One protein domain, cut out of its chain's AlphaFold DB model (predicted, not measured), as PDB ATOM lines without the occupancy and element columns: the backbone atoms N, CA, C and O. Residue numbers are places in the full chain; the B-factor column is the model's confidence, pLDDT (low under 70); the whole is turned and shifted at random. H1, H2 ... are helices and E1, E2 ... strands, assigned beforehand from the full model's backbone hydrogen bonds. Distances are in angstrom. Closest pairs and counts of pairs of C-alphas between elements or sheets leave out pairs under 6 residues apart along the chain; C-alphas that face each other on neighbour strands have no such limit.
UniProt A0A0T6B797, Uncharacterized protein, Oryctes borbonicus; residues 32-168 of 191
ATOM      1  N   SER A  32     -85.995 -20.645 528.351       61.25
ATOM      2  CA  SER A  32     -84.912 -21.551 528.800       61.25
ATOM      3  C   SER A  32     -84.079 -22.164 527.655       61.25
ATOM      4  O   SER A  32     -83.586 -23.294 527.746       61.25
ATOM      5  N   TRP A  33     -83.872 -21.410 526.574       66.50
ATOM      6  CA  TRP A  33     -83.249 -21.883 525.332       66.50
ATOM      7  C   TRP A  33     -81.838 -22.411 525.539       66.50
ATOM      8  O   TRP A  33     -81.496 -23.454 524.994       66.50
ATOM      9  N   GLY A  34     -81.028 -21.748 526.370       70.38
ATOM     10  CA  GLY A  34     -79.657 -22.186 526.647       70.38
ATOM     11  C   GLY A  34     -79.588 -23.591 527.257       70.38
ATOM     12  O   GLY A  34     -78.700 -24.374 526.918       70.38
ATOM     13  N   GLY A  35     -80.551 -23.947 528.116       75.75
ATOM     14  CA  GLY A  35     -80.655 -25.283 528.704       75.75
ATOM     15  C   GLY A  35     -81.192 -26.312 527.711       75.75
ATOM     16  O   GLY A  35     -80.604 -27.379 527.550       75.75
ATOM     17  N   GLN A  36     -82.269 -25.973 527.002       78.19
ATOM     18  CA  GLN A  36     -82.913 -26.865 526.033       78.19
ATOM     19  C   GLN A  36     -81.995 -27.200 524.850       78.19
ATOM     20  O   GLN A  36     -81.836 -28.375 524.524       78.19
ATOM     21  N   TYR A  37     -81.292 -26.213 524.283       80.00
ATOM     22  CA  TYR A  37     -80.291 -26.446 523.234       80.00
ATOM     23  C   TYR A  37     -79.140 -27.324 523.718       80.00
ATOM     24  O   TYR A  37     -78.641 -28.169 522.975       80.00
ATOM     25  N   ARG A  38     -78.719 -27.155 524.976       82.81
ATOM     26  CA  ARG A  38     -77.661 -27.976 525.563       82.81
ATOM     27  C   ARG A  38     -78.115 -29.427 525.728       82.81
ATOM     28  O   ARG A  38     -77.368 -30.332 525.368       82.81
ATOM     29  N   THR A  39     -79.334 -29.651 526.213       85.44
ATOM     30  CA  THR A  39     -79.927 -30.991 526.338       85.44
ATOM     31  C   THR A  39     -80.118 -31.651 524.972       85.44
ATOM     32  O   THR A  39     -79.716 -32.799 524.796       85.44
ATOM     33  N   ALA A  40     -80.643 -30.920 523.983       87.50
ATOM     34  CA  ALA A  40     -80.777 -31.401 522.608       87.50
ATOM     35  C   ALA A  40     -79.413 -31.760 521.994       87.50
ATOM     36  O   ALA A  40     -79.275 -32.797 521.345       87.50
ATOM     37  N   GLY A  41     -78.384 -30.947 522.253       87.88
ATOM     38  CA  GLY A  41     -77.010 -31.213 521.834       87.88
ATOM     39  C   GLY A  41     -76.414 -32.462 522.485       87.88
ATOM     40  O   GLY A  41     -75.825 -33.286 521.786       87.88
ATOM     41  N   TYR A  42     -76.601 -32.650 523.798       90.38
ATOM     42  CA  TYR A  42     -76.150 -33.860 524.497       90.38
ATOM     43  C   TYR A  42     -76.845 -35.121 523.982       90.38
ATOM     44  O   TYR A  42     -76.195 -36.141 523.768       90.38
ATOM     45  N   PHE A  43     -78.151 -35.046 523.735       90.94
ATOM     46  CA  PHE A  43     -78.893 -36.143 523.129       90.94
ATOM     47  C   PHE A  43     -78.351 -36.483 521.732       90.94
ATOM     48  O   PHE A  43     -78.044 -37.643 521.454       90.94
ATOM     49  N   ALA A  44     -78.166 -35.471 520.879       91.19
ATOM     50  CA  ALA A  44     -77.671 -35.660 519.520       91.19
ATOM     51  C   ALA A  44     -76.261 -36.265 519.494       91.19
ATOM     52  O   ALA A  44     -76.023 -37.198 518.734       91.19
ATOM     53  N   ILE A  45     -75.332 -35.793 520.333       92.94
ATOM     54  CA  ILE A  45     -73.966 -36.334 520.340       92.94
ATOM     55  C   ILE A  45     -73.918 -37.781 520.836       92.94
ATOM     56  O   ILE A  45     -73.202 -38.587 520.251       92.94
ATOM     57  N   ILE A  46     -74.702 -38.140 521.860       93.81
ATOM     58  CA  ILE A  46     -74.775 -39.525 522.348       93.81
ATOM     59  C   ILE A  46     -75.313 -40.439 521.245       93.81
ATOM     60  O   ILE A  46     -74.724 -41.482 520.969       93.81
ATOM     61  N   MET A  47     -76.391 -40.022 520.577       93.12
ATOM     62  CA  MET A  47     -76.989 -40.788 519.488       93.12
ATOM     63  C   MET A  47     -76.093 -40.881 518.242       93.12
ATOM     64  O   MET A  47     -76.056 -41.908 517.574       93.12
ATOM     65  N   LEU A  48     -75.321 -39.841 517.925       93.12
ATOM     66  CA  LEU A  48     -74.357 -39.898 516.824       93.12
ATOM     67  C   LEU A  48     -73.187 -40.835 517.143       93.12
ATOM     68  O   LEU A  48     -72.732 -41.557 516.258       93.12
ATOM     69  N   TRP A  49     -72.729 -40.882 518.395       95.56
ATOM     70  CA  TRP A  49     -71.715 -41.846 518.821       95.56
ATOM     71  C   TRP A  49     -72.223 -43.287 518.768       95.56
ATOM     72  O   TRP A  49     -71.490 -44.170 518.324       95.56
ATOM     73  N   THR A  50     -73.472 -43.537 519.171       94.62
ATOM     74  CA  THR A  50     -74.072 -44.871 519.024       94.62
ATOM     75  C   THR A  50     -74.263 -45.233 517.554       94.62
ATOM     76  O   THR A  50     -73.924 -46.352 517.174       94.62
ATOM     77  N   ALA A  51     -74.696 -44.295 516.706       94.44
ATOM     78  CA  ALA A  51     -74.763 -44.497 515.258       94.44
ATOM     79  C   ALA A  51     -73.389 -44.832 514.666       94.44
ATOM     80  O   ALA A  51     -73.270 -45.759 513.874       94.44
ATOM     81  N   PHE A  52     -72.340 -44.121 515.082       93.69
ATOM     82  CA  PHE A  52     -70.975 -44.365 514.625       93.69
ATOM     83  C   PHE A  52     -70.463 -45.750 515.047       93.69
ATOM     84  O   PHE A  52     -69.870 -46.464 514.240       93.69
ATOM     85  N   ALA A  53     -70.746 -46.175 516.280       95.38
ATOM     86  CA  ALA A  53     -70.414 -47.521 516.743       95.38
ATOM     87  C   ALA A  53     -71.164 -48.605 515.946       95.38
ATOM     88  O   ALA A  53     -70.558 -49.594 515.535       95.38
ATOM     89  N   LEU A  54     -72.460 -48.405 515.673       93.38
ATOM     90  CA  LEU A  54     -73.253 -49.303 514.825       93.38
ATOM     91  C   LEU A  54     -72.752 -49.323 513.380       93.38
ATOM     92  O   LEU A  54     -72.742 -50.379 512.754       93.38
ATOM     93  N   TRP A  55     -72.296 -48.185 512.865       94.00
ATOM     94  CA  TRP A  55     -71.697 -48.080 511.541       94.00
ATOM     95  C   TRP A  55     -70.377 -48.864 511.454       94.00
ATOM     96  O   TRP A  55     -70.135 -49.583 510.487       94.00
ATOM     97  N   LEU A  56     -69.526 -48.814 512.479       94.69
ATOM     98  CA  LEU A  56     -68.335 -49.671 512.528       94.69
ATOM     99  C   LEU A  56     -68.716 -51.156 512.611       94.69
ATOM    100  O   LEU A  56     -68.146 -51.984 511.900       94.69
ATOM    101  N   LEU A  57     -69.718 -51.488 513.432       92.62
ATOM    102  CA  LEU A  57     -70.189 -52.861 513.598       92.62
ATOM    103  C   LEU A  57     -70.806 -53.426 512.310       92.62
ATOM    104  O   LEU A  57     -70.543 -54.578 511.973       92.62
ATOM    105  N   MET A  58     -71.586 -52.635 511.565       90.50
ATOM    106  CA  MET A  58     -72.153 -53.084 510.290       90.50
ATOM    107  C   MET A  58     -71.049 -53.330 509.254       90.50
ATOM    108  O   MET A  58     -71.113 -54.336 508.560       90.50
ATOM    109  N   ASN A  59     -70.005 -52.489 509.186       90.94
ATOM    110  CA  ASN A  59     -68.875 -52.709 508.273       90.94
ATOM    111  C   ASN A  59     -68.130 -54.009 508.607       90.94
ATOM    112  O   ASN A  59     -67.788 -54.772 507.708       90.94
ATOM    113  N   LEU A  60     -67.934 -54.298 509.898       91.06
ATOM    114  CA  LEU A  60     -67.347 -55.560 510.347       91.06
ATOM    115  C   LEU A  60     -68.227 -56.762 509.971       91.06
ATOM    116  O   LEU A  60     -67.730 -57.752 509.439       91.06
ATOM    117  N   MET A  61     -69.536 -56.688 510.227       86.75
ATOM    118  CA  MET A  61     -70.454 -57.784 509.909       86.75
ATOM    119  C   MET A  61     -70.605 -57.997 508.404       86.75
ATOM    120  O   MET A  61     -70.708 -59.141 507.989       86.75
ATOM    121  N   LEU A  62     -70.546 -56.953 507.574       82.44
ATOM    122  CA  LEU A  62     -70.559 -57.106 506.115       82.44
ATOM    123  C   LEU A  62     -69.381 -57.949 505.593       82.44
ATOM    124  O   LEU A  62     -69.543 -58.624 504.583       82.44
ATOM    125  N   ILE A  63     -68.237 -57.949 506.290       83.25
ATOM    126  CA  ILE A  63     -67.068 -58.774 505.946       83.25
ATOM    127  C   ILE A  63     -67.236 -60.221 506.432       83.25
ATOM    128  O   ILE A  63     -66.855 -61.145 505.723       83.25
ATOM    129  N   VAL A  64     -67.773 -60.426 507.642       84.69
ATOM    130  CA  VAL A  64     -67.854 -61.763 508.266       84.69
ATOM    131  C   VAL A  64     -69.129 -62.512 507.868       84.69
ATOM    132  O   VAL A  64     -69.062 -63.650 507.423       84.69
ATOM    133  N   VAL A  65     -70.299 -61.891 508.058       82.25
ATOM    134  CA  VAL A  65     -71.620 -62.442 507.723       82.25
ATOM    135  C   VAL A  65     -72.550 -61.307 507.250       82.25
ATOM    136  O   VAL A  65     -73.181 -60.621 508.066       82.25
ATOM    137  N   PRO A  66     -72.716 -61.134 505.931       82.75
ATOM    138  CA  PRO A  66     -73.501 -60.053 505.328       82.75
ATOM    139  C   PRO A  66     -74.944 -59.973 505.809       82.75
ATOM    140  O   PRO A  66     -75.477 -58.876 505.941       82.75
ATOM    141  N   ARG A  67     -75.560 -61.115 506.132       82.06
ATOM    142  CA  ARG A  67     -76.930 -61.187 506.658       82.06
ATOM    143  C   ARG A  67     -77.113 -60.388 507.950       82.06
ATOM    144  O   ARG A  67     -78.128 -59.727 508.136       82.06
ATOM    145  N   TYR A  68     -76.134 -60.422 508.855       87.00
ATOM    146  CA  TYR A  68     -76.180 -59.582 510.056       87.00
ATOM    147  C   TYR A  68     -75.770 -58.138 509.741       87.00
ATOM    148  O   TYR A  68     -76.271 -57.207 510.370       87.00
ATOM    149  N   GLY A  69     -74.919 -57.935 508.729       89.50
ATOM    150  CA  GLY A  69     -74.538 -56.612 508.232       89.50
ATOM    151  C   GLY A  69     -75.724 -55.799 507.706       89.50
ATOM    152  O   GLY A  69     -75.871 -54.638 508.077       89.50
ATOM    153  N   THR A  70     -76.616 -56.403 506.917       88.69
ATOM    154  CA  THR A  70     -77.809 -55.735 506.354       88.69
ATOM    155  C   THR A  70     -78.814 -55.343 507.439       88.69
ATOM    156  O   THR A  70     -79.341 -54.226 507.433       88.69
ATOM    157  N   MET A  71     -79.011 -56.211 508.435       89.69
ATOM    158  CA  MET A  71     -79.831 -55.916 509.614       89.69
ATOM    159  C   MET A  71     -79.252 -54.745 510.416       89.69
ATOM    160  O   MET A  71     -79.969 -53.808 510.753       89.69
ATOM    161  N   LEU A  72     -77.942 -54.729 510.668       92.56
ATOM    162  CA  LEU A  72     -77.304 -53.604 511.357       92.56
ATOM    163  C   LEU A  72     -77.329 -52.311 510.538       92.56
ATOM    164  O   LEU A  72     -77.464 -51.234 511.111       92.56
ATOM    165  N   MET A  73     -77.243 -52.402 509.214       93.00
ATOM    166  CA  MET A  73     -77.290 -51.257 508.310       93.00
ATOM    167  C   MET A  73     -78.663 -50.571 508.313       93.00
ATOM    168  O   MET A  73     -78.735 -49.343 508.403       93.00
ATOM    169  N   THR A  74     -79.757 -51.345 508.317       93.69
ATOM    170  CA  THR A  74     -81.116 -50.794 508.485       93.69
ATOM    171  C   THR A  74     -81.313 -50.175 509.870       93.69
ATOM    172  O   THR A  74     -81.811 -49.053 509.966       93.69
ATOM    173  N   VAL A  75     -80.857 -50.840 510.939       94.69
ATOM    174  CA  VAL A  75     -80.921 -50.310 512.313       94.69
ATOM    175  C   VAL A  75     -80.100 -49.024 512.456       94.69
ATOM    176  O   VAL A  75     -80.579 -48.059 513.048       94.69
ATOM    177  N   CYS A  76     -78.901 -48.964 511.872       94.94
ATOM    178  CA  CYS A  76     -78.059 -47.769 511.856       94.94
ATOM    179  C   CYS A  76     -78.763 -46.599 511.152       94.94
ATOM    180  O   CYS A  76     -78.794 -45.488 511.678       94.94
ATOM    181  N   GLY A  77     -79.375 -46.844 509.988       94.19
ATOM    182  CA  GLY A  77     -80.142 -45.829 509.264       94.19
ATOM    183  C   GLY A  77     -81.356 -45.320 510.050       94.19
ATOM    184  O   GLY A  77     -81.573 -44.110 510.139       94.19
ATOM    185  N   LEU A  78     -82.111 -46.222 510.689       94.88
ATOM    186  CA  LEU A  78     -83.235 -45.857 511.559       94.88
ATOM    187  C   LEU A  78     -82.782 -45.044 512.772       94.88
ATOM    188  O   LEU A  78     -83.459 -44.091 513.152       94.88
ATOM    189  N   LEU A  79     -81.630 -45.377 513.354       94.69
ATOM    190  CA  LEU A  79     -81.065 -44.637 514.477       94.69
ATOM    191  C   LEU A  79     -80.657 -43.217 514.061       94.69
ATOM    192  O   LEU A  79     -80.954 -42.269 514.787       94.69
ATOM    193  N   LEU A  80     -80.071 -43.029 512.872       94.75
ATOM    194  CA  LEU A  80     -79.761 -41.698 512.328       94.75
ATOM    195  C   LEU A  80     -81.027 -40.857 512.103       94.75
ATOM    196  O   LEU A  80     -81.096 -39.717 512.565       94.75
ATOM    197  N   ILE A  81     -82.061 -41.421 511.472       94.44
ATOM    198  CA  ILE A  81     -83.350 -40.732 511.284       94.44
ATOM    199  C   ILE A  81     -84.004 -40.429 512.643       94.44
ATOM    200  O   ILE A  81     -84.512 -39.329 512.862       94.44
ATOM    201  N   GLY A  82     -83.946 -41.373 513.584       92.56
ATOM    202  CA  GLY A  82     -84.430 -41.205 514.952       92.56
ATOM    203  C   GLY A  82     -83.688 -40.105 515.712       92.56
ATOM    204  O   GLY A  82     -84.311 -39.356 516.458       92.56
ATOM    205  N   THR A  83     -82.389 -39.937 515.467       92.56
ATOM    206  CA  THR A  83     -81.575 -38.850 516.035       92.56
ATOM    207  C   THR A  83     -82.046 -37.493 515.529       92.56
ATOM    208  O   THR A  83     -82.250 -36.575 516.318       92.56
ATOM    209  N   VAL A  84     -82.269 -37.379 514.220       92.19
ATOM    210  CA  VAL A  84     -82.757 -36.164 513.554       92.19
ATOM    211  C   VAL A  84     -84.169 -35.805 514.034       92.19
ATOM    212  O   VAL A  84     -84.442 -34.652 514.366       92.19
ATOM    213  N   CYS A  85     -85.057 -36.797 514.128       90.12
ATOM    214  CA  CYS A  85     -86.420 -36.622 514.630       90.12
ATOM    215  C   CYS A  85     -86.434 -36.257 516.123       90.12
ATOM    216  O   CYS A  85     -87.121 -35.321 516.528       90.12
ATOM    217  N   GLY A  86     -85.627 -36.942 516.936       88.31
ATOM    218  CA  GLY A  86     -85.455 -36.631 518.353       88.31
ATOM    219  C   GLY A  86     -84.910 -35.220 518.555       88.31
ATOM    220  O   GLY A  86     -85.460 -34.464 519.346       88.31
ATOM    221  N   TYR A  87     -83.911 -34.809 517.772       88.00
ATOM    222  CA  TYR A  87     -83.384 -33.447 517.812       88.00
ATOM    223  C   TYR A  87     -84.457 -32.394 517.495       88.00
ATOM    224  O   TYR A  87     -84.545 -31.403 518.215       88.00
ATOM    225  N   LEU A  88     -85.320 -32.627 516.495       85.12
ATOM    226  CA  LEU A  88     -86.456 -31.737 516.216       85.12
ATOM    227  C   LEU A  88     -87.462 -31.676 517.369       85.12
ATOM    228  O   LEU A  88     -87.969 -30.606 517.672       85.12
ATOM    229  N   LYS A  89     -87.763 -32.810 518.010       84.94
ATOM    230  CA  LYS A  89     -88.714 -32.870 519.132       84.94
ATOM    231  C   LYS A  89     -88.183 -32.223 520.408       84.94
ATOM    232  O   LYS A  89     -88.974 -31.762 521.222       84.94
ATOM    233  N   LEU A  90     -86.864 -32.224 520.596       82.19
ATOM    234  CA  LEU A  90     -86.204 -31.574 521.727       82.19
ATOM    235  C   LEU A  90     -85.978 -30.073 521.490       82.19
ATOM    236  O   LEU A  90     -85.694 -29.352 522.449       82.19
ATOM    237  N   LEU A  91     -86.090 -29.601 520.244       76.69
ATOM    238  CA  LEU A  91     -86.033 -28.180 519.930       76.69
ATOM    239  C   LEU A  91     -87.366 -27.515 520.331       76.69
ATOM    240  O   LEU A  91     -88.424 -28.001 519.931       76.69
ATOM    241  N   PRO A  92     -87.351 -26.426 521.120       64.00
ATOM    242  CA  PRO A  92     -88.570 -25.688 521.441       64.00
ATOM    243  C   PRO A  92     -89.216 -25.119 520.164       64.00
ATOM    244  O   PRO A  92     -88.533 -24.519 519.342       64.00
ATOM    245  N   GLU A  93     -90.536 -25.298 520.014       54.75
ATOM    246  CA  GLU A  93     -91.335 -24.857 518.848       54.75
ATOM    247  C   GLU A  93     -91.433 -23.333 518.689       54.75
ATOM    248  O   GLU A  93     -91.814 -22.840 517.627       54.75
ATOM    249  N   ASN A  94     -91.086 -22.571 519.724       53.34
ATOM    250  CA  ASN A  94     -91.058 -21.120 519.621       53.34
ATOM    251  C   ASN A  94     -89.834 -20.716 518.780       53.34
ATOM    252  O   ASN A  94     -88.745 -21.229 519.028       53.34
ATOM    253  N   PRO A  95     -89.957 -19.812 517.794       55.06
ATOM    254  CA  PRO A  95     -88.805 -19.330 517.038       55.06
ATOM    255  C   PRO A  95     -87.922 -18.445 517.927       55.06
ATOM    256  O   PRO A  95     -88.415 -17.530 518.592       55.06
ATOM    257  N   LEU A  96     -86.615 -18.740 517.975       54.66
ATOM    258  CA  LEU A  96     -85.624 -17.958 518.725       54.66
ATOM    259  C   LEU A  96     -85.401 -16.627 517.998       54.66
ATOM    260  O   LEU A  96     -84.437 -16.476 517.258       54.66
ATOM    261  N   VAL A  97     -86.310 -15.672 518.179       56.41
ATOM    262  CA  VAL A  97     -86.195 -14.342 517.577       56.41
ATOM    263  C   VAL A  97     -85.300 -13.484 518.469       56.41
ATOM    264  O   VAL A  97     -85.761 -12.832 519.411       56.41
ATOM    265  N   ILE A  98     -83.994 -13.507 518.200       59.16
ATOM    266  CA  ILE A  98     -83.055 -12.602 518.868       59.16
ATOM    267  C   ILE A  98     -83.202 -11.229 518.215       59.16
ATOM    268  O   ILE A  98     -82.899 -11.050 517.035       59.16
ATOM    269  N   HIS A  99     -83.678 -10.261 518.995       60.31
ATOM    270  CA  HIS A  99     -83.794  -8.874 518.566       60.31
ATOM    271  C   HIS A  99     -82.469  -8.169 518.864       60.31
ATOM    272  O   HIS A  99     -82.179  -7.848 520.014       60.31
ATOM    273  N   ILE A 100     -81.647  -7.945 517.837       61.91
ATOM    274  CA  ILE A 100     -80.427  -7.140 517.967       61.91
ATOM    275  C   ILE A 100     -80.729  -5.763 517.390       61.91
ATOM    276  O   ILE A 100     -80.674  -5.599 516.175       61.91
ATOM    277  N   GLU A 101     -81.051  -4.808 518.267       57.03
ATOM    278  CA  GLU A 101     -81.183  -3.354 518.031       57.03
ATOM    279  C   GLU A 101     -82.184  -2.916 516.930       57.03
ATOM    280  O   GLU A 101     -83.117  -2.178 517.227       57.03
ATOM    281  N   SER A 102     -82.061  -3.401 515.690       56.34
ATOM    282  CA  SER A 102     -83.007  -3.201 514.578       56.34
ATOM    283  C   SER A 102     -83.087  -4.381 513.583       56.34
ATOM    284  O   SER A 102     -83.766  -4.259 512.561       56.34
ATOM    285  N   SER A 103     -82.415  -5.514 513.833       54.84
ATOM    286  CA  SER A 103     -82.423  -6.682 512.937       54.84
ATOM    287  C   SER A 103     -82.866  -7.949 513.669       54.84
ATOM    288  O   SER A 103     -82.395  -8.249 514.769       54.84
ATOM    289  N   ILE A 104     -83.775  -8.690 513.036       67.56
ATOM    290  CA  ILE A 104     -84.292  -9.980 513.499       67.56
ATOM    291  C   ILE A 104     -83.376 -11.075 512.941       67.56
ATOM    292  O   ILE A 104     -83.152 -11.127 511.731       67.56
ATOM    293  N   VAL A 105     -82.806 -11.912 513.811       65.31
ATOM    294  CA  VAL A 105     -82.016 -13.083 513.398       65.31
ATOM    295  C   VAL A 105     -82.848 -14.339 513.619       65.31
ATOM    296  O   VAL A 105     -83.014 -14.776 514.757       65.31
ATOM    297  N   ASP A 106     -83.342 -14.916 512.525       66.75
ATOM    298  CA  ASP A 106     -84.025 -16.206 512.534       66.75
ATOM    299  C   ASP A 106     -83.010 -17.352 512.436       66.75
ATOM    300  O   ASP A 106     -82.111 -17.365 511.589       66.75
ATOM    301  N   PHE A 107     -83.153 -18.348 513.310       67.06
ATOM    302  CA  PHE A 107     -82.306 -19.536 513.298       67.06
ATOM    303  C   PHE A 107     -82.899 -20.597 512.374       67.06
ATOM    304  O   PHE A 107     -83.931 -21.198 512.670       67.06
ATOM    305  N   HIS A 108     -82.212 -20.871 511.267       75.56
ATOM    306  CA  HIS A 108     -82.552 -21.970 510.366       75.56
ATOM    307  C   HIS A 108     -81.750 -23.238 510.682       75.56
ATOM    308  O   HIS A 108     -80.619 -23.187 511.173       75.56
ATOM    309  N   LEU A 109     -82.330 -24.396 510.356       80.19
ATOM    310  CA  LEU A 109     -81.641 -25.686 510.424       80.19
ATOM    311  C   LEU A 109     -80.437 -25.675 509.472       80.19
ATOM    312  O   LEU A 109     -80.578 -25.447 508.270       80.19
ATOM    313  N   GLY A 110     -79.246 -25.924 510.016       84.62
ATOM    314  CA  GLY A 110     -78.013 -25.935 509.234       84.62
ATOM    315  C   GLY A 110     -77.913 -27.124 508.273       84.62
ATOM    316  O   GLY A 110     -78.589 -28.139 508.420       84.62
ATOM    317  N   TRP A 111     -76.983 -27.044 507.323       88.75
ATOM    318  CA  TRP A 111     -76.714 -28.104 506.341       88.75
ATOM    319  C   TRP A 111     -76.376 -29.467 506.958       88.75
ATOM    320  O   TRP A 111     -76.760 -30.500 506.417       88.75
ATOM    321  N   CYS A 112     -75.707 -29.483 508.114       88.12
ATOM    322  CA  CYS A 112     -75.362 -30.715 508.830       88.12
ATOM    323  C   CYS A 112     -76.602 -31.567 509.157       88.12
ATOM    324  O   CYS A 112     -76.576 -32.784 509.001       88.12
ATOM    325  N   TYR A 113     -77.713 -30.925 509.523       89.06
ATOM    326  CA  TYR A 113     -78.977 -31.608 509.800       89.06
ATOM    327  C   TYR A 113     -79.477 -32.384 508.570       89.06
ATOM    328  O   TYR A 113     -79.771 -33.577 508.652       89.06
ATOM    329  N   TRP A 114     -79.500 -31.722 507.411       91.19
ATOM    330  CA  TRP A 114     -79.927 -32.324 506.148       91.19
ATOM    331  C   TRP A 114     -78.986 -33.437 505.681       91.19
ATOM    332  O   TRP A 114     -79.446 -34.449 505.153       91.19
ATOM    333  N   LEU A 115     -77.678 -33.296 505.915       92.75
ATOM    334  CA  LEU A 115     -76.697 -34.341 505.608       92.75
ATOM    335  C   LEU A 115     -76.935 -35.612 506.431       92.75
ATOM    336  O   LEU A 115     -76.948 -36.703 505.872       92.75
ATOM    337  N   VAL A 116     -77.176 -35.490 507.739       93.12
ATOM    338  CA  VAL A 116     -77.457 -36.657 508.592       93.12
ATOM    339  C   VAL A 116     -78.781 -37.316 508.198       93.12
ATOM    340  O   VAL A 116     -78.863 -38.542 508.132       93.12
ATOM    341  N   PHE A 117     -79.802 -36.516 507.881       93.62
ATOM    342  CA  PHE A 117     -81.094 -37.027 507.424       93.62
ATOM    343  C   PHE A 117     -80.975 -37.808 506.109       93.62
ATOM    344  O   PHE A 117     -81.419 -38.951 506.019       93.62
ATOM    345  N   THR A 118     -80.321 -37.219 505.105       94.56
ATOM    346  CA  THR A 118     -80.118 -37.861 503.798       94.56
ATOM    347  C   THR A 118     -79.253 -39.114 503.904       94.56
ATOM    348  O   THR A 118     -79.612 -40.138 503.325       94.56
ATOM    349  N   ALA A 119     -78.180 -39.090 504.700       94.25
ATOM    350  CA  ALA A 119     -77.363 -40.271 504.975       94.25
ATOM    351  C   ALA A 119     -78.183 -41.396 505.630       94.25
ATOM    352  O   ALA A 119     -78.125 -42.541 505.182       94.25
ATOM    353  N   GLY A 120     -79.007 -41.070 506.633       94.69
ATOM    354  CA  GLY A 120     -79.921 -42.021 507.267       94.69
ATOM    355  C   GLY A 120     -80.905 -42.643 506.273       94.69
ATOM    356  O   GLY A 120     -81.050 -43.866 506.238       94.69
ATOM    357  N   CYS A 121     -81.520 -41.831 505.406       95.25
ATOM    358  CA  CYS A 121     -82.409 -42.317 504.350       95.25
ATOM    359  C   CYS A 121     -81.694 -43.260 503.375       95.25
ATOM    360  O   CYS A 121     -82.227 -44.323 503.066       95.25
ATOM    361  N   ILE A 122     -80.486 -42.913 502.922       95.56
ATOM    362  CA  ILE A 122     -79.705 -43.764 502.014       95.56
ATOM    363  C   ILE A 122     -79.390 -45.107 502.683       95.56
ATOM    364  O   ILE A 122     -79.570 -46.147 502.049       95.56
ATOM    365  N   CYS A 123     -78.985 -45.116 503.957       93.25
ATOM    366  CA  CYS A 123     -78.718 -46.347 504.708       93.25
ATOM    367  C   CYS A 123     -79.966 -47.233 504.867       93.25
ATOM    368  O   CYS A 123     -79.880 -48.443 504.672       93.25
ATOM    369  N   VAL A 124     -81.133 -46.652 505.170       95.06
ATOM    370  CA  VAL A 124     -82.388 -47.419 505.271       95.06
ATOM    371  C   VAL A 124     -82.809 -47.972 503.914       95.06
ATOM    372  O   VAL A 124     -83.154 -49.146 503.827       95.06
ATOM    373  N   LEU A 125     -82.758 -47.161 502.853       95.31
ATOM    374  CA  LEU A 125     -83.143 -47.584 501.506       95.31
ATOM    375  C   LEU A 125     -82.244 -48.710 500.996       95.31
ATOM    376  O   LEU A 125     -82.740 -49.736 500.543       95.31
ATOM    377  N   SER A 126     -80.928 -48.546 501.110       92.06
ATOM    378  CA  SER A 126     -79.970 -49.579 500.707       92.06
ATOM    379  C   SER A 126     -80.127 -50.858 501.534       92.06
ATOM    380  O   SER A 126     -80.185 -51.939 500.955       92.06
ATOM    381  N   GLY A 127     -80.296 -50.757 502.856       91.25
ATOM    382  CA  GLY A 127     -80.582 -51.913 503.704       91.25
ATOM    383  C   GLY A 127     -81.887 -52.622 503.320       91.25
ATOM    384  O   GLY A 127     -81.893 -53.838 503.154       91.25
ATOM    385  N   ALA A 128     -82.970 -51.874 503.086       90.75
ATOM    386  CA  ALA A 128     -84.266 -52.421 502.689       90.75
ATOM    387  C   ALA A 128     -84.224 -53.109 501.319       90.75
ATOM    388  O   ALA A 128     -84.835 -54.166 501.151       90.75
ATOM    389  N   ILE A 129     -83.483 -52.548 500.355       91.62
ATOM    390  CA  ILE A 129     -83.255 -53.182 499.053       91.62
ATOM    391  C   ILE A 129     -82.584 -54.533 499.273       91.62
ATOM    392  O   ILE A 129     -83.132 -55.541 498.838       91.62
ATOM    393  N   ILE A 130     -81.463 -54.576 500.001       88.38
ATOM    394  CA  ILE A 130     -80.712 -55.821 500.212       88.38
ATOM    395  C   ILE A 130     -81.565 -56.859 500.954       88.38
ATOM    396  O   ILE A 130     -81.631 -58.005 500.516       88.38
ATOM    397  N   THR A 131     -82.287 -56.466 502.009       88.44
ATOM    398  CA  THR A 131     -83.216 -57.359 502.723       88.44
ATOM    399  C   THR A 131     -84.324 -57.884 501.808       88.44
ATOM    400  O   THR A 131     -84.681 -59.056 501.882       88.44
ATOM    401  N   THR A 132     -84.861 -57.051 500.914       88.38
ATOM    402  CA  THR A 132     -85.878 -57.485 499.945       88.38
ATOM    403  C   THR A 132     -85.305 -58.518 498.981       88.38
ATOM    404  O   THR A 132     -85.949 -59.536 498.730       88.38
ATOM    405  N   VAL A 133     -84.088 -58.303 498.470       86.38
ATOM    406  CA  VAL A 133     -83.461 -59.283 497.574       86.38
ATOM    407  C   VAL A 133     -83.164 -60.597 498.309       86.38
ATOM    408  O   VAL A 133     -83.386 -61.665 497.742       86.38
ATOM    409  N   GLU A 134     -82.769 -60.536 499.586       81.31
ATOM    410  CA  GLU A 134     -82.564 -61.718 500.435       81.31
ATOM    411  C   GLU A 134     -83.860 -62.528 500.634       81.31
ATOM    412  O   GLU A 134     -83.829 -63.757 500.621       81.31
ATOM    413  N   ILE A 135     -85.016 -61.862 500.764       81.94
ATOM    414  CA  ILE A 135     -86.323 -62.530 500.898       81.94
ATOM    415  C   ILE A 135     -86.770 -63.176 499.580       81.94
ATOM    416  O   ILE A 135     -87.356 -64.259 499.598       81.94
ATOM    417  N   VAL A 136     -86.523 -62.526 498.438       84.69
ATOM    418  CA  VAL A 136     -86.960 -63.022 497.119       84.69
ATOM    419  C   VAL A 136     -86.059 -64.153 496.610       84.69
ATOM    420  O   VAL A 136     -86.557 -65.101 496.006       84.69
ATOM    421  N   PHE A 137     -84.750 -64.090 496.880       72.56
ATOM    422  CA  PHE A 137     -83.766 -65.080 496.430       72.56
ATOM    423  C   PHE A 137     -82.925 -65.642 497.590       72.56
ATOM    424  O   PHE A 137     -81.696 -65.509 497.575       72.56
ATOM    425  N   PRO A 138     -83.540 -66.336 498.567       64.62
ATOM    426  CA  PRO A 138     -82.809 -66.881 499.713       64.62
ATOM    427  C   PRO A 138     -81.708 -67.860 499.279       64.62
ATOM    428  O   PRO A 138     -80.646 -67.913 499.887       64.62
ATOM    429  N   ASN A 139     -81.929 -68.576 498.171       57.56
ATOM    430  CA  ASN A 139     -81.005 -69.592 497.673       57.56
ATOM    431  C   ASN A 139     -79.806 -69.015 496.902       57.56
ATOM    432  O   ASN A 139     -78.780 -69.674 496.835       57.56
ATOM    433  N   SER A 140     -79.902 -67.809 496.325       54.47
ATOM    434  CA  SER A 140     -78.796 -67.208 495.554       54.47
ATOM    435  C   SER A 140     -77.903 -66.291 496.393       54.47
ATOM    436  O   SER A 140     -76.737 -66.109 496.053       54.47
ATOM    437  N   PHE A 141     -78.418 -65.730 497.495       54.34
ATOM    438  CA  PHE A 141     -77.618 -64.908 498.412       54.34
ATOM    439  C   PHE A 141     -76.648 -65.728 499.263       54.34
ATOM    440  O   PHE A 141     -75.543 -65.248 499.513       54.34
ATOM    441  N   SER A 142     -77.018 -66.959 499.643       51.41
ATOM    442  CA  SER A 142     -76.069 -67.910 500.235       51.41
ATOM    443  C   SER A 142     -74.905 -68.157 499.275       51.41
ATOM    444  O   SER A 142     -73.774 -67.863 499.625       51.41
ATOM    445  N   THR A 143     -75.171 -68.529 498.021       51.84
ATOM    446  CA  THR A 143     -74.130 -68.912 497.049       51.84
ATOM    447  C   THR A 143     -73.191 -67.776 496.616       51.84
ATOM    448  O   THR A 143     -72.050 -68.037 496.257       51.84
ATOM    449  N   ILE A 144     -73.634 -66.511 496.615       57.00
ATOM    450  CA  ILE A 144     -72.793 -65.376 496.173       57.00
ATOM    451  C   ILE A 144     -71.782 -64.933 497.243       57.00
ATOM    452  O   ILE A 144     -70.762 -64.333 496.903       57.00
ATOM    453  N   LEU A 145     -72.050 -65.204 498.522       53.09
ATOM    454  CA  LEU A 145     -71.222 -64.718 499.633       53.09
ATOM    455  C   LEU A 145     -70.597 -65.829 500.480       53.09
ATOM    456  O   LEU A 145     -69.587 -65.610 501.145       53.09
ATOM    457  N   GLU A 146     -71.129 -67.040 500.372       53.03
ATOM    458  CA  GLU A 146     -70.438 -68.294 500.647       53.03
ATOM    459  C   GLU A 146     -69.485 -68.577 499.476       53.03
ATOM    460  O   GLU A 146     -69.726 -69.413 498.609       53.03
ATOM    461  N   VAL A 147     -68.409 -67.790 499.402       55.88
ATOM    462  CA  VAL A 147     -67.268 -68.098 498.543       55.88
ATOM    463  C   VAL A 147     -66.725 -69.451 499.015       55.88
ATOM    464  O   VAL A 147     -66.016 -69.517 500.014       55.88
ATOM    465  N   ASP A 148     -67.098 -70.503 498.281       50.84
ATOM    466  CA  ASP A 148     -66.617 -71.892 498.347       50.84
ATOM    467  C   ASP A 148     -67.306 -72.856 499.345       50.84
ATOM    468  O   ASP A 148     -66.797 -73.148 500.428       50.84
ATOM    469  N   TYR A 149     -68.431 -73.456 498.928       47.19
ATOM    470  CA  TYR A 149     -68.868 -74.779 499.418       47.19
ATOM    471  C   TYR A 149     -68.982 -75.826 498.299       47.19
ATOM    472  O   TYR A 149     -69.560 -76.887 498.502       47.19
ATOM    473  N   ASP A 150     -68.281 -75.619 497.178       47.94
ATOM    474  CA  ASP A 150     -67.887 -76.722 496.288       47.94
ATOM    475  C   ASP A 150     -66.627 -77.433 496.830       47.94
ATOM    476  O   ASP A 150     -65.806 -77.977 496.089       47.94
ATOM    477  N   THR A 151     -66.446 -77.465 498.157       54.41
ATOM    478  CA  THR A 151     -65.439 -78.347 498.747       54.41
ATOM    479  C   THR A 151     -65.979 -79.780 498.737       54.41
ATOM    480  O   THR A 151     -67.156 -79.995 499.034       54.41
ATOM    481  N   PRO A 152     -65.144 -80.797 498.451       53.00
ATOM    482  CA  PRO A 152     -65.544 -82.207 498.297       53.00
ATOM    483  C   PRO A 152     -66.138 -82.871 499.565       53.00
ATOM    484  O   PRO A 152     -66.281 -84.092 499.620       53.00
ATOM    485  N   TYR A 153     -66.469 -82.084 500.590       51.75
ATOM    486  CA  TYR A 153     -66.996 -82.495 501.886       51.75
ATOM    487  C   TYR A 153     -68.451 -82.068 502.131       51.75
ATOM    488  O   TYR A 153     -68.956 -82.278 503.237       51.75
ATOM    489  N   ASP A 154     -69.143 -81.494 501.143       55.09
ATOM    490  CA  ASP A 154     -70.561 -81.180 501.295       55.09
ATOM    491  C   ASP A 154     -71.394 -82.468 501.496       55.09
ATOM    492  O   ASP A 154     -71.176 -83.528 500.901       55.09
ATOM    493  N   ARG A 155     -72.350 -82.419 502.423       60.81
ATOM    494  CA  ARG A 155     -73.111 -83.583 502.888       60.81
ATOM    495  C   ARG A 155     -73.846 -84.269 501.738       60.81
ATOM    496  O   ARG A 155     -73.986 -85.490 501.753       60.81
ATOM    497  N   HIS A 156     -74.319 -83.500 500.761       61.59
ATOM    498  CA  HIS A 156     -75.094 -84.020 499.641       61.59
ATOM    499  C   HIS A 156     -74.224 -84.833 498.660       61.59
ATOM    500  O   HIS A 156     -74.613 -85.949 498.316       61.59
ATOM    501  N   ILE A 157     -73.010 -84.370 498.327       62.25
ATOM    502  CA  ILE A 157     -72.041 -85.125 497.507       62.25
ATOM    503  C   ILE A 157     -71.490 -86.358 498.231       62.25
ATOM    504  O   ILE A 157     -71.321 -87.399 497.603       62.25
ATOM    505  N   ILE A 158     -71.274 -86.310 499.554       62.84
ATOM    506  CA  ILE A 158     -70.852 -87.503 500.316       62.84
ATOM    507  C   ILE A 158     -71.958 -88.568 500.299       62.84
ATOM    508  O   ILE A 158     -71.679 -89.763 500.162       62.84
ATOM    509  N   ILE A 159     -73.223 -88.155 500.435       64.25
ATOM    510  CA  ILE A 159     -74.361 -89.074 500.361       64.25
ATOM    511  C   ILE A 159     -74.462 -89.656 498.945       64.25
ATOM    512  O   ILE A 159     -74.559 -90.877 498.807       64.25
ATOM    513  N   GLU A 160     -74.356 -88.838 497.902       66.81
ATOM    514  CA  GLU A 160     -74.433 -89.298 496.515       66.81
ATOM    515  C   GLU A 160     -73.276 -90.242 496.131       66.81
ATOM    516  O   GLU A 160     -73.526 -91.340 495.623       66.81
ATOM    517  N   ASP A 161     -72.029 -89.919 496.497       65.12
ATOM    518  CA  ASP A 161     -70.866 -90.796 496.286       65.12
ATOM    519  C   ASP A 161     -70.992 -92.112 497.078       65.12
ATOM    520  O   ASP A 161     -70.648 -93.198 496.594       65.12
ATOM    521  N   SER A 162     -71.572 -92.071 498.284       60.94
ATOM    522  CA  SER A 162     -71.827 -93.284 499.073       60.94
ATOM    523  C   SER A 162     -72.889 -94.198 498.440       60.94
ATOM    524  O   SER A 162     -72.758 -95.429 498.493       60.94
ATOM    525  N   HIS A 163     -73.906 -93.630 497.782       66.62
ATOM    526  CA  HIS A 163     -74.898 -94.383 497.013       66.62
ATOM    527  C   HIS A 163     -74.294 -94.959 495.724       66.62
ATOM    528  O   HIS A 163     -74.509 -96.142 495.432       66.62
ATOM    529  N   GLY A 164     -73.470 -94.180 495.014       63.72
ATOM    530  CA  GLY A 164     -72.739 -94.616 493.822       63.72
ATOM    531  C   GLY A 164     -71.797 -95.788 494.105       63.72
ATOM    532  O   GLY A 164     -71.866 -96.826 493.437       63.72
ATOM    533  N   ARG A 165     -70.990 -95.702 495.172       61.41
ATOM    534  CA  ARG A 165     -70.082 -96.789 495.579       61.41
ATOM    535  C   ARG A 165     -70.812 -98.035 496.077       61.41
ATOM    536  O   ARG A 165     -70.363 -99.151 495.799       61.41
ATOM    537  N   ARG A 166     -71.960 -97.901 496.757       59.81
ATOM    538  CA  ARG A 166     -72.807 -99.059 497.113       59.81
ATOM    539  C   ARG A 166     -73.387 -99.743 495.878       59.81
ATOM    540  O   ARG A 166     -73.393-100.973 495.829       59.81
ATOM    541  N   TYR A 167     -73.838 -98.978 494.885       59.69
ATOM    542  CA  TYR A 167     -74.369 -99.535 493.642       59.69
ATOM    543  C   TYR A 167     -73.280-100.252 492.835       59.69
ATOM    544  O   TYR A 167     -73.474-101.396 492.426       59.69
ATOM    545  N   GLN A 168     -72.097 -99.646 492.692       60.88
ATOM    546  CA  GLN A 168     -70.966-100.263 491.996       60.88
ATOM    547  C   GLN A 168     -70.474-101.530 492.710       60.88
ATOM    548  O   GLN A 168     -70.256-102.548 492.059       60.88
TER     549      GLN A 168
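What this domain is: This is residues 32 to 168 of the 191 residues of an uncharacterized protein of Oryctes borbonicus (UniProt A0A0T6B797). Starting from residue 32, you meet three long helices side by side, H1, H2 and H3, with H2 in the middle and running opposite ways to both others. A small strand hairpin, E1 and E2, lies beyond one end of the three; at the other end the short H4 turns crosswise, and from there a thin tail with H5, residues 147 to 168, sticks out far along the long axis. The printed part has 137 residues, with five named helices and two named strands in the order H1, H2, E1, E2, H3, H4, H5; the two strands make an antiparallel sheet, and the class is mostly helix. The whole is extended, with a radius of gyration of the C-alphas of 25.2 A and spans of 101 by 23 by 17 A.

How they stand to each other: Begin with H1, residues 33 to 64, and H2, residues 66 to 90, a helical hairpin. They touch, closest at the C-alphas of Leu 62 and Gly 69, 4.5 A apart, at a shallow tilt of 7 degrees, opposite ways. Next look at E1, residues 98 to 100, and E2, residues 103 to 105, an antiparallel hairpin in which N 103 and O 100 are within hydrogen-bond range at 2.9 A, and N 100 and O 103 at 3.2 A. H3, residues 111 to 136, touches H2, closest at the C-alphas of Gly 77 and Gly 120, 4.3 A apart; they run opposite ways at a shallow tilt of 33 degrees, only just short of steep. H1 and H3 are apart. H4, residues 138 to 145, is close to H3 but not clearly touching it, with the C-alphas of Glu 134 and Phe 141 closest at 6.2 A. H5, residues 155 to 168, touches no helix. In H3 and H5 every O i to N i+4 pair is within hydrogen-bond range; in H1 27 of 28 are, in H2 20 of 21, and in H4 1 of 4, beside 2 of 5 O i to N i+3 pairs.

Where its parts are: Find C-alpha 33 at (-83.249, -21.883, 525.332); from there H1 runs 46.0 A to C-alpha 64. H2 covers 35.2 A and H3 37.5 A, ending at C-alpha 136 at (-86.960, -63.022, 497.119). H5 runs 20.0 A to C-alpha 168 at (-70.966, -100.263, 491.996).

The domain as a whole: The C-alphas of Glu 101 and Gln 168 are the two farthest apart, at 100.9 A. The printed part has no cut, and no link is long. Look for low confidence, pLDDT under 70, at residues 32 to 33, 92 to 107 and 138 to 168.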